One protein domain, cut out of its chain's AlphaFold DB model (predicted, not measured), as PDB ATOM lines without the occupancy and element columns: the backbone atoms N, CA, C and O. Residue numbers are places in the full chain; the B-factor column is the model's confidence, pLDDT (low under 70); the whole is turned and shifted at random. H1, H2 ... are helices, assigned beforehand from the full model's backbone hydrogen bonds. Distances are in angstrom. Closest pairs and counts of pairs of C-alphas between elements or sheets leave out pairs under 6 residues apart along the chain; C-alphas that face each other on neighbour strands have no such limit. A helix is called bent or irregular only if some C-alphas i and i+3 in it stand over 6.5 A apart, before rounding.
ATOM      1  N   ASN A 103     272.006 237.855 176.055       93.75
ATOM      2  CA  ASN A 103     270.899 236.947 175.750       93.75
ATOM      3  C   ASN A 103     271.221 236.012 174.581       93.75
ATOM      4  O   ASN A 103     270.933 234.816 174.652       93.75
ATOM      5  N   GLU A 104     271.833 236.538 173.524       95.69
ATOM      6  CA  GLU A 104     272.162 235.753 172.337       95.69
ATOM      7  C   GLU A 104     273.281 234.736 172.614       95.69
ATOM      8  O   GLU A 104     273.180 233.573 172.220       95.69
ATOM      9  N   ILE A 105     274.306 235.126 173.378       95.88
ATOM     10  CA  ILE A 105     275.369 234.217 173.824       95.88
ATOM     11  C   ILE A 105     274.796 233.146 174.754       95.88
ATOM     12  O   ILE A 105     275.124 231.969 174.603       95.88
ATOM     13  N   PHE A 106     273.918 233.517 175.692       95.50
ATOM     14  CA  PHE A 106     273.271 232.553 176.580       95.50
ATOM     15  C   PHE A 106     272.469 231.517 175.790       95.50
ATOM     16  O   PHE A 106     272.625 230.313 176.006       95.50
ATOM     17  N   ARG A 107     271.663 231.978 174.824       94.56
ATOM     18  CA  ARG A 107     270.905 231.119 173.907       94.56
ATOM     19  C   ARG A 107     271.832 230.160 173.161       94.56
ATOM     20  O   ARG A 107     271.579 228.957 173.169       94.56
ATOM     21  N   PHE A 108     272.909 230.678 172.570       94.81
ATOM     22  CA  PHE A 108     273.890 229.884 171.832       94.81
ATOM     23  C   PHE A 108     274.573 228.825 172.709       94.81
ATOM     24  O   PHE A 108     274.670 227.666 172.310       94.81
ATOM     25  N   ILE A 109     275.014 229.187 173.917       94.75
ATOM     26  CA  ILE A 109     275.665 228.243 174.836       94.75
ATOM     27  C   ILE A 109     274.693 227.147 175.268       94.75
ATOM     28  O   ILE A 109     275.073 225.976 175.288       94.75
ATOM     29  N   LEU A 110     273.442 227.493 175.584       94.25
ATOM     30  CA  LEU A 110     272.431 226.500 175.941       94.25
ATOM     31  C   LEU A 110     272.129 225.556 174.776       94.25
ATOM     32  O   LEU A 110     272.128 224.341 174.972       94.25
ATOM     33  N   GLU A 111     271.938 226.095 173.572       92.81
ATOM     34  CA  GLU A 111     271.750 225.311 172.351       92.81
ATOM     35  C   GLU A 111     272.915 224.340 172.142       92.81
ATOM     36  O   GLU A 111     272.702 223.131 172.069       92.81
ATOM     37  N   ARG A 112     274.154 224.841 172.166       91.94
ATOM     38  CA  ARG A 112     275.360 224.019 172.025       91.94
ATOM     39  C   ARG A 112     275.469 222.960 173.120       91.94
ATOM     40  O   ARG A 112     275.822 221.820 172.835       91.94
ATOM     41  N   SER A 113     275.124 223.297 174.361       92.31
ATOM     42  CA  SER A 113     275.125 222.333 175.467       92.31
ATOM     43  C   SER A 113     274.092 221.217 175.279       92.31
ATOM     44  O   SER A 113     274.254 220.147 175.855       92.31
ATOM     45  N   ALA A 114     273.035 221.447 174.498       91.44
ATOM     46  CA  ALA A 114     271.996 220.463 174.215       91.44
ATOM     47  C   ALA A 114     272.258 219.647 172.945       91.44
ATOM     48  O   ALA A 114     271.843 218.492 172.877       91.44
ATOM     49  N   THR A 115     272.905 220.233 171.936       89.19
ATOM     50  CA  THR A 115     272.966 219.655 170.584       89.19
ATOM     51  C   THR A 115     274.378 219.439 170.047       89.19
ATOM     52  O   THR A 115     274.521 218.750 169.035       89.19
ATOM     53  N   GLY A 116     275.409 219.985 170.704       84.06
ATOM     54  CA  GLY A 116     276.799 219.932 170.250       84.06
ATOM     55  C   GLY A 116     277.285 218.496 170.083       84.06
ATOM     56  O   GLY A 116     277.395 217.755 171.059       84.06
ATOM     57  N   ALA A 117     277.562 218.094 168.844       73.12
ATOM     58  CA  ALA A 117     278.008 216.739 168.529       73.12
ATOM     59  C   ALA A 117     279.433 216.481 169.045       73.12
ATOM     60  O   ALA A 117     279.760 215.366 169.436       73.12
ATOM     61  N   GLU A 118     280.256 217.526 169.110       69.12
ATOM     62  CA  GLU A 118     281.619 217.483 169.639       69.12
ATOM     63  C   GLU A 118     281.700 217.375 171.173       69.12
ATOM     64  O   GLU A 118     282.791 217.218 171.714       69.12
ATOM     65  N   LEU A 119     280.566 217.477 171.876       69.25
ATOM     66  CA  LEU A 119     280.490 217.421 173.340       69.25
ATOM     67  C   LEU A 119     279.990 216.068 173.871       69.25
ATOM     68  O   LEU A 119     279.764 215.959 175.074       69.25
ATOM     69  N   ASP A 120     279.818 215.060 173.008       63.22
ATOM     70  CA  ASP A 120     279.232 213.768 173.382       63.22
ATOM     71  C   ASP A 120     280.002 213.101 174.537       63.22
ATOM     72  O   ASP A 120     281.159 212.695 174.420       63.22
ATOM     73  N   THR A 121     279.323 212.991 175.678       62.19
ATOM     74  CA  THR A 121     279.833 212.379 176.917       62.19
ATOM     75  C   THR A 121     279.487 210.887 177.027       62.19
ATOM     76  O   THR A 121     279.549 210.309 178.115       62.19
ATOM     77  N   GLY A 122     279.072 210.251 175.927       59.34
ATOM     78  CA  GLY A 122     278.595 208.865 175.897       59.34
ATOM     79  C   GLY A 122     277.144 208.706 176.365       59.34
ATOM     80  O   GLY A 122     276.700 207.591 176.637       59.34
ATOM     81  N   ARG A 123     276.397 209.814 176.493       58.12
ATOM     82  CA  ARG A 123     274.975 209.848 176.903       58.12
ATOM     83  C   ARG A 123     274.056 210.506 175.866       58.12
ATOM     84  O   ARG A 123     272.864 210.657 176.134       58.12
ATOM     85  N   GLY A 124     274.586 210.885 174.701       64.75
ATOM     86  CA  GLY A 124     273.870 211.594 173.637       64.75
ATOM     87  C   GLY A 124     274.517 212.937 173.288       64.75
ATOM     88  O   GLY A 124     275.543 213.306 173.852       64.75
ATOM     89  N   LYS A 125     273.894 213.679 172.362       71.81
ATOM     90  CA  LYS A 125     274.382 214.997 171.912       71.81
ATOM     91  C   LYS A 125     274.488 216.003 173.066       71.81
ATOM     92  O   LYS A 125     273.721 215.956 174.031       71.81
ATOM     93  N   GLY A 126     275.409 216.954 172.923       85.12
ATOM     94  CA  GLY A 126     275.674 217.963 173.938       85.12
ATOM     95  C   GLY A 126     276.266 217.355 175.211       85.12
ATOM     96  O   GLY A 126     276.909 216.314 175.186       85.12
ATOM     97  N   ILE A 127     276.009 217.986 176.356       88.75
ATOM     98  CA  ILE A 127     276.556 217.565 177.655       88.75
ATOM     99  C   ILE A 127     275.711 216.485 178.362       88.75
ATOM    100  O   ILE A 127     275.938 216.199 179.537       88.75
ATOM    101  N   GLY A 128     274.716 215.905 177.678       86.94
ATOM    102  CA  GLY A 128     273.883 214.823 178.216       86.94
ATOM    103  C   GLY A 128     272.812 215.268 179.223       86.94
ATOM    104  O   GLY A 128     272.678 214.665 180.291       86.94
ATOM    105  N   TRP A 129     272.043 216.315 178.897       90.06
ATOM    106  CA  TRP A 129     270.903 216.769 179.710       90.06
ATOM    107  C   TRP A 129     269.873 215.656 179.940       90.06
ATOM    108  O   TRP A 129     269.496 214.937 179.013       90.06
ATOM    109  N   THR A 130     269.368 215.537 181.172       91.19
ATOM    110  CA  THR A 130     268.354 214.521 181.509       91.19
ATOM    111  C   THR A 130     266.927 214.984 181.227       91.19
ATOM    112  O   THR A 130     265.997 214.178 181.275       91.19
ATOM    113  N   TRP A 131     266.745 216.288 180.990       92.50
ATOM    114  CA  TRP A 131     265.453 216.970 180.849       92.50
ATOM    115  C   TRP A 131     264.559 216.856 182.092       92.50
ATOM    116  O   TRP A 131     263.362 217.165 182.064       92.50
ATOM    117  N   ASN A 132     265.153 216.447 183.214       92.94
ATOM    118  CA  ASN A 132     264.535 216.433 184.522       92.94
ATOM    119  C   ASN A 132     265.056 217.625 185.328       92.94
ATOM    120  O   ASN A 132     266.225 217.669 185.713       92.94
ATOM    121  N   LYS A 133     264.154 218.559 185.645       93.44
ATOM    122  CA  LYS A 133     264.475 219.815 186.334       93.44
ATOM    123  C   LYS A 133     265.264 219.608 187.624       93.44
ATOM    124  O   LYS A 133     266.204 220.351 187.868       93.44
ATOM    125  N   ALA A 134     264.933 218.600 188.434       94.62
ATOM    126  CA  ALA A 134     265.631 218.350 189.694       94.62
ATOM    127  C   ALA A 134     267.075 217.871 189.474       94.62
ATOM    128  O   ALA A 134     267.985 218.336 190.161       94.62
ATOM    129  N   LYS A 135     267.287 216.987 188.492       93.94
ATOM    130  CA  LYS A 135     268.612 216.442 188.154       93.94
ATOM    131  C   LYS A 135     269.503 217.480 187.467       93.94
ATOM    132  O   LYS A 135     270.681 217.593 187.792       93.94
ATOM    133  N   ASP A 136     268.924 218.274 186.574       94.88
ATOM    134  CA  ASP A 136     269.653 219.237 185.745       94.88
ATOM    135  C   ASP A 136     269.878 220.592 186.438       94.88
ATOM    136  O   ASP A 136     270.737 221.366 186.013       94.88
ATOM    137  N   ARG A 137     269.145 220.885 187.527       95.44
ATOM    138  CA  ARG A 137     269.169 222.178 188.241       95.44
ATOM    139  C   ARG A 137     270.579 222.667 188.540       95.44
ATOM    140  O   ARG A 137     270.867 223.845 188.351       95.44
ATOM    141  N   LYS A 138     271.449 221.783 189.042       95.50
ATOM    142  CA  LYS A 138     272.817 222.152 189.430       95.50
ATOM    143  C   LYS A 138     273.607 222.644 188.218       95.50
ATOM    144  O   LYS A 138     274.192 223.718 188.289       95.50
ATOM    145  N   THR A 139     273.576 221.890 187.122       94.31
ATOM    146  CA  THR A 139     274.288 222.208 185.879       94.31
ATOM    147  C   THR A 139     273.712 223.450 185.209       94.31
ATOM    148  O   THR A 139     274.455 224.367 184.882       94.31
ATOM    149  N   TYR A 140     272.385 223.539 185.079       95.94
ATOM    150  CA  TYR A 140     271.730 224.705 184.482       95.94
ATOM    151  C   TYR A 140     272.032 225.996 185.244       95.94
ATOM    152  O   TYR A 140     272.334 227.023 184.638       95.94
ATOM    153  N   ASN A 141     272.034 225.934 186.578       96.00
ATOM    154  CA  ASN A 141     272.343 227.092 187.410       96.00
ATOM    155  C   ASN A 141     273.771 227.615 187.226       96.00
ATOM    156  O   ASN A 141     273.995 228.791 187.497       96.00
ATOM    157  N   LEU A 142     274.730 226.790 186.789       94.44
ATOM    158  CA  LEU A 142     276.080 227.272 186.483       94.44
ATOM    159  C   LEU A 142     276.056 228.228 185.291       94.44
ATOM    160  O   LEU A 142     276.632 229.306 185.377       94.44
ATOM    161  N   TYR A 143     275.329 227.878 184.227       94.56
ATOM    162  CA  TYR A 143     275.144 228.763 183.080       94.56
ATOM    163  C   TYR A 143     274.293 229.975 183.454       94.56
ATOM    164  O   TYR A 143     274.730 231.104 183.271       94.56
ATOM    165  N   TYR A 144     273.116 229.761 184.047       95.62
ATOM    166  CA  TYR A 144     272.196 230.845 184.403       95.62
ATOM    167  C   TYR A 144     272.874 231.948 185.227       95.62
ATOM    168  O   TYR A 144     272.716 233.122 184.921       95.62
ATOM    169  N   LYS A 145     273.674 231.588 186.239       94.00
ATOM    170  CA  LYS A 145     274.337 232.570 187.111       94.00
ATOM    171  C   LYS A 145     275.325 233.486 186.387       94.00
ATOM    172  O   LYS A 145     275.554 234.582 186.878       94.00
ATOM    173  N   ILE A 146     275.907 233.041 185.272       92.94
ATOM    174  CA  ILE A 146     276.843 233.849 184.475       92.94
ATOM    175  C   ILE A 146     276.084 234.938 183.708       92.94
ATOM    176  O   ILE A 146     276.565 236.060 183.608       92.94
ATOM    177  N   PHE A 147     274.900 234.606 183.186       93.44
ATOM    178  CA  PHE A 147     274.142 235.473 182.279       93.44
ATOM    179  C   PHE A 147     273.006 236.240 182.965       93.44
ATOM    180  O   PHE A 147     272.466 237.176 182.380       93.44
ATOM    181  N   ALA A 148     272.616 235.858 184.183       92.56
ATOM    182  CA  ALA A 148     271.574 236.545 184.930       92.56
ATOM    183  C   ALA A 148     272.046 237.936 185.366       92.56
ATOM    184  O   ALA A 148     273.007 238.076 186.124       92.56
ATOM    185  N   SER A 149     271.328 238.964 184.921       87.50
ATOM    186  CA  SER A 149     271.551 240.331 185.379       87.50
ATOM    187  C   SER A 149     271.178 240.485 186.853       87.50
ATOM    188  O   SER A 149     270.112 240.030 187.278       87.50
ATOM    189  N   GLN A 150     272.062 241.132 187.619       80.81
ATOM    190  CA  GLN A 150     271.918 241.350 189.066       80.81
ATOM    191  C   GLN A 150     271.680 242.814 189.450       80.81
ATOM    192  O   GLN A 150     271.224 243.080 190.557       80.81
ATOM    193  N   LEU A 151     272.012 243.755 188.561       78.31
ATOM    194  CA  LEU A 151     271.992 245.195 188.844       78.31
ATOM    195  C   LEU A 151     270.943 245.953 188.021       78.31
ATOM    196  O   LEU A 151     270.808 247.165 188.163       78.31
ATOM    197  N   ASP A 152     270.210 245.257 187.153       77.25
ATOM    198  CA  ASP A 152     269.140 245.867 186.373       77.25
ATOM    199  C   ASP A 152     267.878 246.096 187.205       77.25
ATOM    200  O   ASP A 152     267.502 245.271 188.036       77.25
ATOM    201  N   ALA A 153     267.162 247.183 186.897       76.69
ATOM    202  CA  ALA A 153     265.844 247.464 187.470       76.69
ATOM    203  C   ALA A 153     264.824 246.351 187.170       76.69
ATOM    204  O   ALA A 153     263.935 246.085 187.978       76.69
ATOM    205  N   THR A 154     264.972 245.686 186.019       78.25
ATOM    206  CA  THR A 154     264.183 244.508 185.659       78.25
ATOM    207  C   THR A 154     265.022 243.258 185.909       78.25
ATOM    208  O   THR A 154     266.007 243.048 185.193       78.25
ATOM    209  N   PRO A 155     264.654 242.415 186.888       78.62
ATOM    210  CA  PRO A 155     265.397 241.199 187.167       78.62
ATOM    211  C   PRO A 155     265.303 240.218 185.995       78.62
ATOM    212  O   PRO A 155     264.335 240.204 185.231       78.62
ATOM    213  N   THR A 156     266.315 239.358 185.877       86.25
ATOM    214  CA  THR A 156     266.245 238.226 184.946       86.25
ATOM    215  C   THR A 156     265.121 237.285 185.374       86.25
ATOM    216  O   THR A 156     264.924 237.052 186.566       86.25
ATOM    217  N   VAL A 157     264.401 236.736 184.394       90.31
ATOM    218  CA  VAL A 157     263.385 235.698 184.610       90.31
ATOM    219  C   VAL A 157     263.970 234.562 185.448       90.31
ATOM    220  O   VAL A 157     265.110 234.156 185.228       90.31
ATOM    221  N   GLU A 158     263.192 234.024 186.387       92.69
ATOM    222  CA  GLU A 158     263.685 233.001 187.305       92.69
ATOM    223  C   GLU A 158     264.280 231.789 186.573       92.69
ATOM    224  O   GLU A 158     263.728 231.273 185.596       92.69
ATOM    225  N   ALA A 159     265.385 231.262 187.113       93.81
ATOM    226  CA  ALA A 159     266.107 230.126 186.538       93.81
ATOM    227  C   ALA A 159     265.203 228.915 186.261       93.81
ATOM    228  O   ALA A 159     265.393 228.195 185.283       93.81
ATOM    229  N   GLY A 160     264.211 228.681 187.126       93.94
ATOM    230  CA  GLY A 160     263.267 227.585 186.960       93.94
ATOM    231  C   GLY A 160     262.416 227.728 185.701       93.94
ATOM    232  O   GLY A 160     262.234 226.740 184.995       93.94
ATOM    233  N   GLU A 161     261.923 228.933 185.428       95.06
ATOM    234  CA  GLU A 161     261.099 229.225 184.257       95.06
ATOM    235  C   GLU A 161     261.938 229.194 182.974       95.06
ATOM    236  O   GLU A 161     261.543 228.565 181.990       95.06
ATOM    237  N   LEU A 162     263.132 229.797 182.980       94.75
ATOM    238  CA  LEU A 162     264.023 229.740 181.818       94.75
ATOM    239  C   LEU A 162     264.486 228.310 181.511       94.75
ATOM    240  O   LEU A 162     264.590 227.951 180.335       94.75
ATOM    241  N   TYR A 163     264.699 227.468 182.530       96.38
ATOM    242  CA  TYR A 163     264.961 226.044 182.317       96.38
ATOM    243  C   TYR A 163     263.765 225.347 181.662       96.38
ATOM    244  O   TYR A 163     263.953 224.540 180.754       96.38
ATOM    245  N   ASP A 164     262.534 225.652 182.080       95.56
ATOM    246  CA  ASP A 164     261.342 225.048 181.477       95.56
ATOM    247  C   ASP A 164     261.194 225.451 180.002       95.56
ATOM    248  O   ASP A 164     260.903 224.589 179.164       95.56
ATOM    249  N   ARG A 165     261.497 226.713 179.658       94.69
ATOM    250  CA  ARG A 165     261.585 227.179 178.262       94.69
ATOM    251  C   ARG A 165     262.669 226.424 177.492       94.69
ATOM    252  O   ARG A 165     262.375 225.852 176.442       94.69
ATOM    253  N   PHE A 166     263.882 226.345 178.037       94.81
ATOM    254  CA  PHE A 166     265.000 225.600 177.452       94.81
ATOM    255  C   PHE A 166     264.631 224.131 177.185       94.81
ATOM    256  O   PHE A 166     264.727 223.652 176.054       94.81
ATOM    257  N   ARG A 167     264.097 223.432 178.192       94.19
ATOM    258  CA  ARG A 167     263.619 222.053 178.070       94.19
ATOM    259  C   ARG A 167     262.540 221.916 176.999       94.19
ATOM    260  O   ARG A 167     262.581 220.958 176.231       94.19
ATOM    261  N   SER A 168     261.571 222.830 176.936       93.56
ATOM    262  CA  SER A 168     260.461 222.742 175.974       93.56
ATOM    263  C   SER A 168     260.927 222.748 174.514       93.56
ATOM    264  O   SER A 168     260.336 222.058 173.681       93.56
ATOM    265  N   ILE A 169     262.021 223.463 174.238       91.88
ATOM    266  CA  ILE A 169     262.626 223.584 172.911       91.88
ATOM    267  C   ILE A 169     263.498 222.357 172.618       91.88
ATOM    268  O   ILE A 169     263.326 221.708 171.588       91.88
ATOM    269  N   PHE A 170     264.410 222.005 173.529       90.06
ATOM    270  CA  PHE A 170     265.495 221.068 173.218       90.06
ATOM    271  C   PHE A 170     265.242 219.612 173.623       90.06
ATOM    272  O   PHE A 170     265.819 218.718 173.012       90.06
ATOM    273  N   SER A 171     264.319 219.324 174.551       86.50
ATOM    274  CA  SER A 171     264.004 217.931 174.944       86.50
ATOM    275  C   SER A 171     263.466 217.071 173.797       86.50
ATOM    276  O   SER A 171     263.547 215.843 173.838       86.50
ATOM    277  N   LYS A 172     262.918 217.713 172.759       80.88
ATOM    278  CA  LYS A 172     262.379 217.063 171.558       80.88
ATOM    279  C   LYS A 172     263.396 216.935 170.429       80.88
ATOM    280  O   LYS A 172     263.090 216.270 169.439       80.88
ATOM    281  N   VAL A 173     264.579 217.539 170.557       69.06
ATOM    282  CA  VAL A 173     265.674 217.408 169.588       69.06
ATOM    283  C   VAL A 173     266.279 216.012 169.770       69.06
ATOM    284  O   VAL A 173     267.333 215.823 170.364       69.06
ATOM    285  N   LYS A 174     265.531 214.993 169.331       51.97
ATOM    286  CA  LYS A 174     265.953 213.593 169.341       51.97
ATOM    287  C   LYS A 174     267.129 213.414 168.390       51.97
ATOM    288  O   LYS A 174     267.107 213.924 167.271       51.97
ATOM    289  N   ASN A 175     268.104 212.638 168.863       44.66
ATOM    290  CA  ASN A 175     269.178 211.996 168.111       44.66
ATOM    291  C   ASN A 175     268.733 211.640 166.677       44.66
ATOM    292  O   ASN A 175     268.043 210.643 166.470       44.66
ATOM    293  N   ARG A 176     269.095 212.489 165.713       36.53
ATOM    294  CA  ARG A 176     269.400 212.049 164.350       36.53
ATOM    295  C   ARG A 176     270.855 211.645 164.309       36.53
ATOM    296  O   ARG A 176     271.655 212.468 164.824       36.53
TER     297      ARG A 176
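AT A GLANCE: This is residues 103 to 176 of the 176 residues of an uncharacterized protein of Pseudomonas putida CSV86 (UniProt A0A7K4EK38). What shape do the three helices make? H1, H2 and H3 pack as a small crossed cluster, their centres making a triangle and each helix touching the other two. Residues 150 to 155, within the link from H2 to H3, stick out at one end of the long axis, while the link from H1 to H2 and the tail after H3 lie toward the other end. How is it composed, and how large is it? The printed part has 74 residues with three named helices, in the order H1, H2, H3, and no named strand; the class is all helix. It is compact, with a radius of gyration of the C-alphas of 12.7 A, yet elongated, with spans of 42 by 23 by 18 A.

IN THESE COORDINATES: Where does the first helix run? H1 holds residues 103 to 115, from C-alpha 103 at (270.899, 236.947, 175.750), and is 18.2 A from first to last C-alpha. Which helix comes next? H2, residues 133 to 147, is the longest by residues and measures 18.8 A. It is irregular, with C-alphas 135 and 138 7.2 A apart. Where does the last helix end? H3, residues 159 to 170, measures 16.1 A and ends at C-alpha 170, (265.495, 221.068, 173.218).

HOW THE PARTS SIT: How does H1 stand to H2? They touch and form a helical hairpin, running opposite ways at a steep tilt of 36 degrees, only just past shallow. H2 touches H1 with residues 143 to 147 alone; the closest C-alphas, of Phe 106 and Phe 147, are 6.5 A apart. How does H3 stand to the other two? H1 and H3 only just touch, with 3 pairs of C-alphas within 8 A, the closest those of Ala 114 and Phe 170 at 6.6 A, and they run the same way at a steep tilt of 54 degrees. H3 touches H2 with residues 159 to 164 alone, about perpendicular at 75 degrees, the closest C-alphas being those of Tyr 144 and Ala 159 at 6.5 A. What do the backbone N and O atoms show? In H1 and H3 every O i to N i+4 pair is within hydrogen-bond range; in H2 6 of 11 are.

THE WHOLE: How far does the printed part reach? The two C-alphas farthest apart, those of Ala 153 and Arg 176, the chain's last residue, are 42.4 A apart. Are there cuts or long links? The printed part has no cut, and both links are long, with 17 residues between H1 and H2 and 11 between H2 and H3. Where is confidence low? The mean pLDDT of the printed part is 85.9, and residues 118 to 124 and 173 to 176 are under 70.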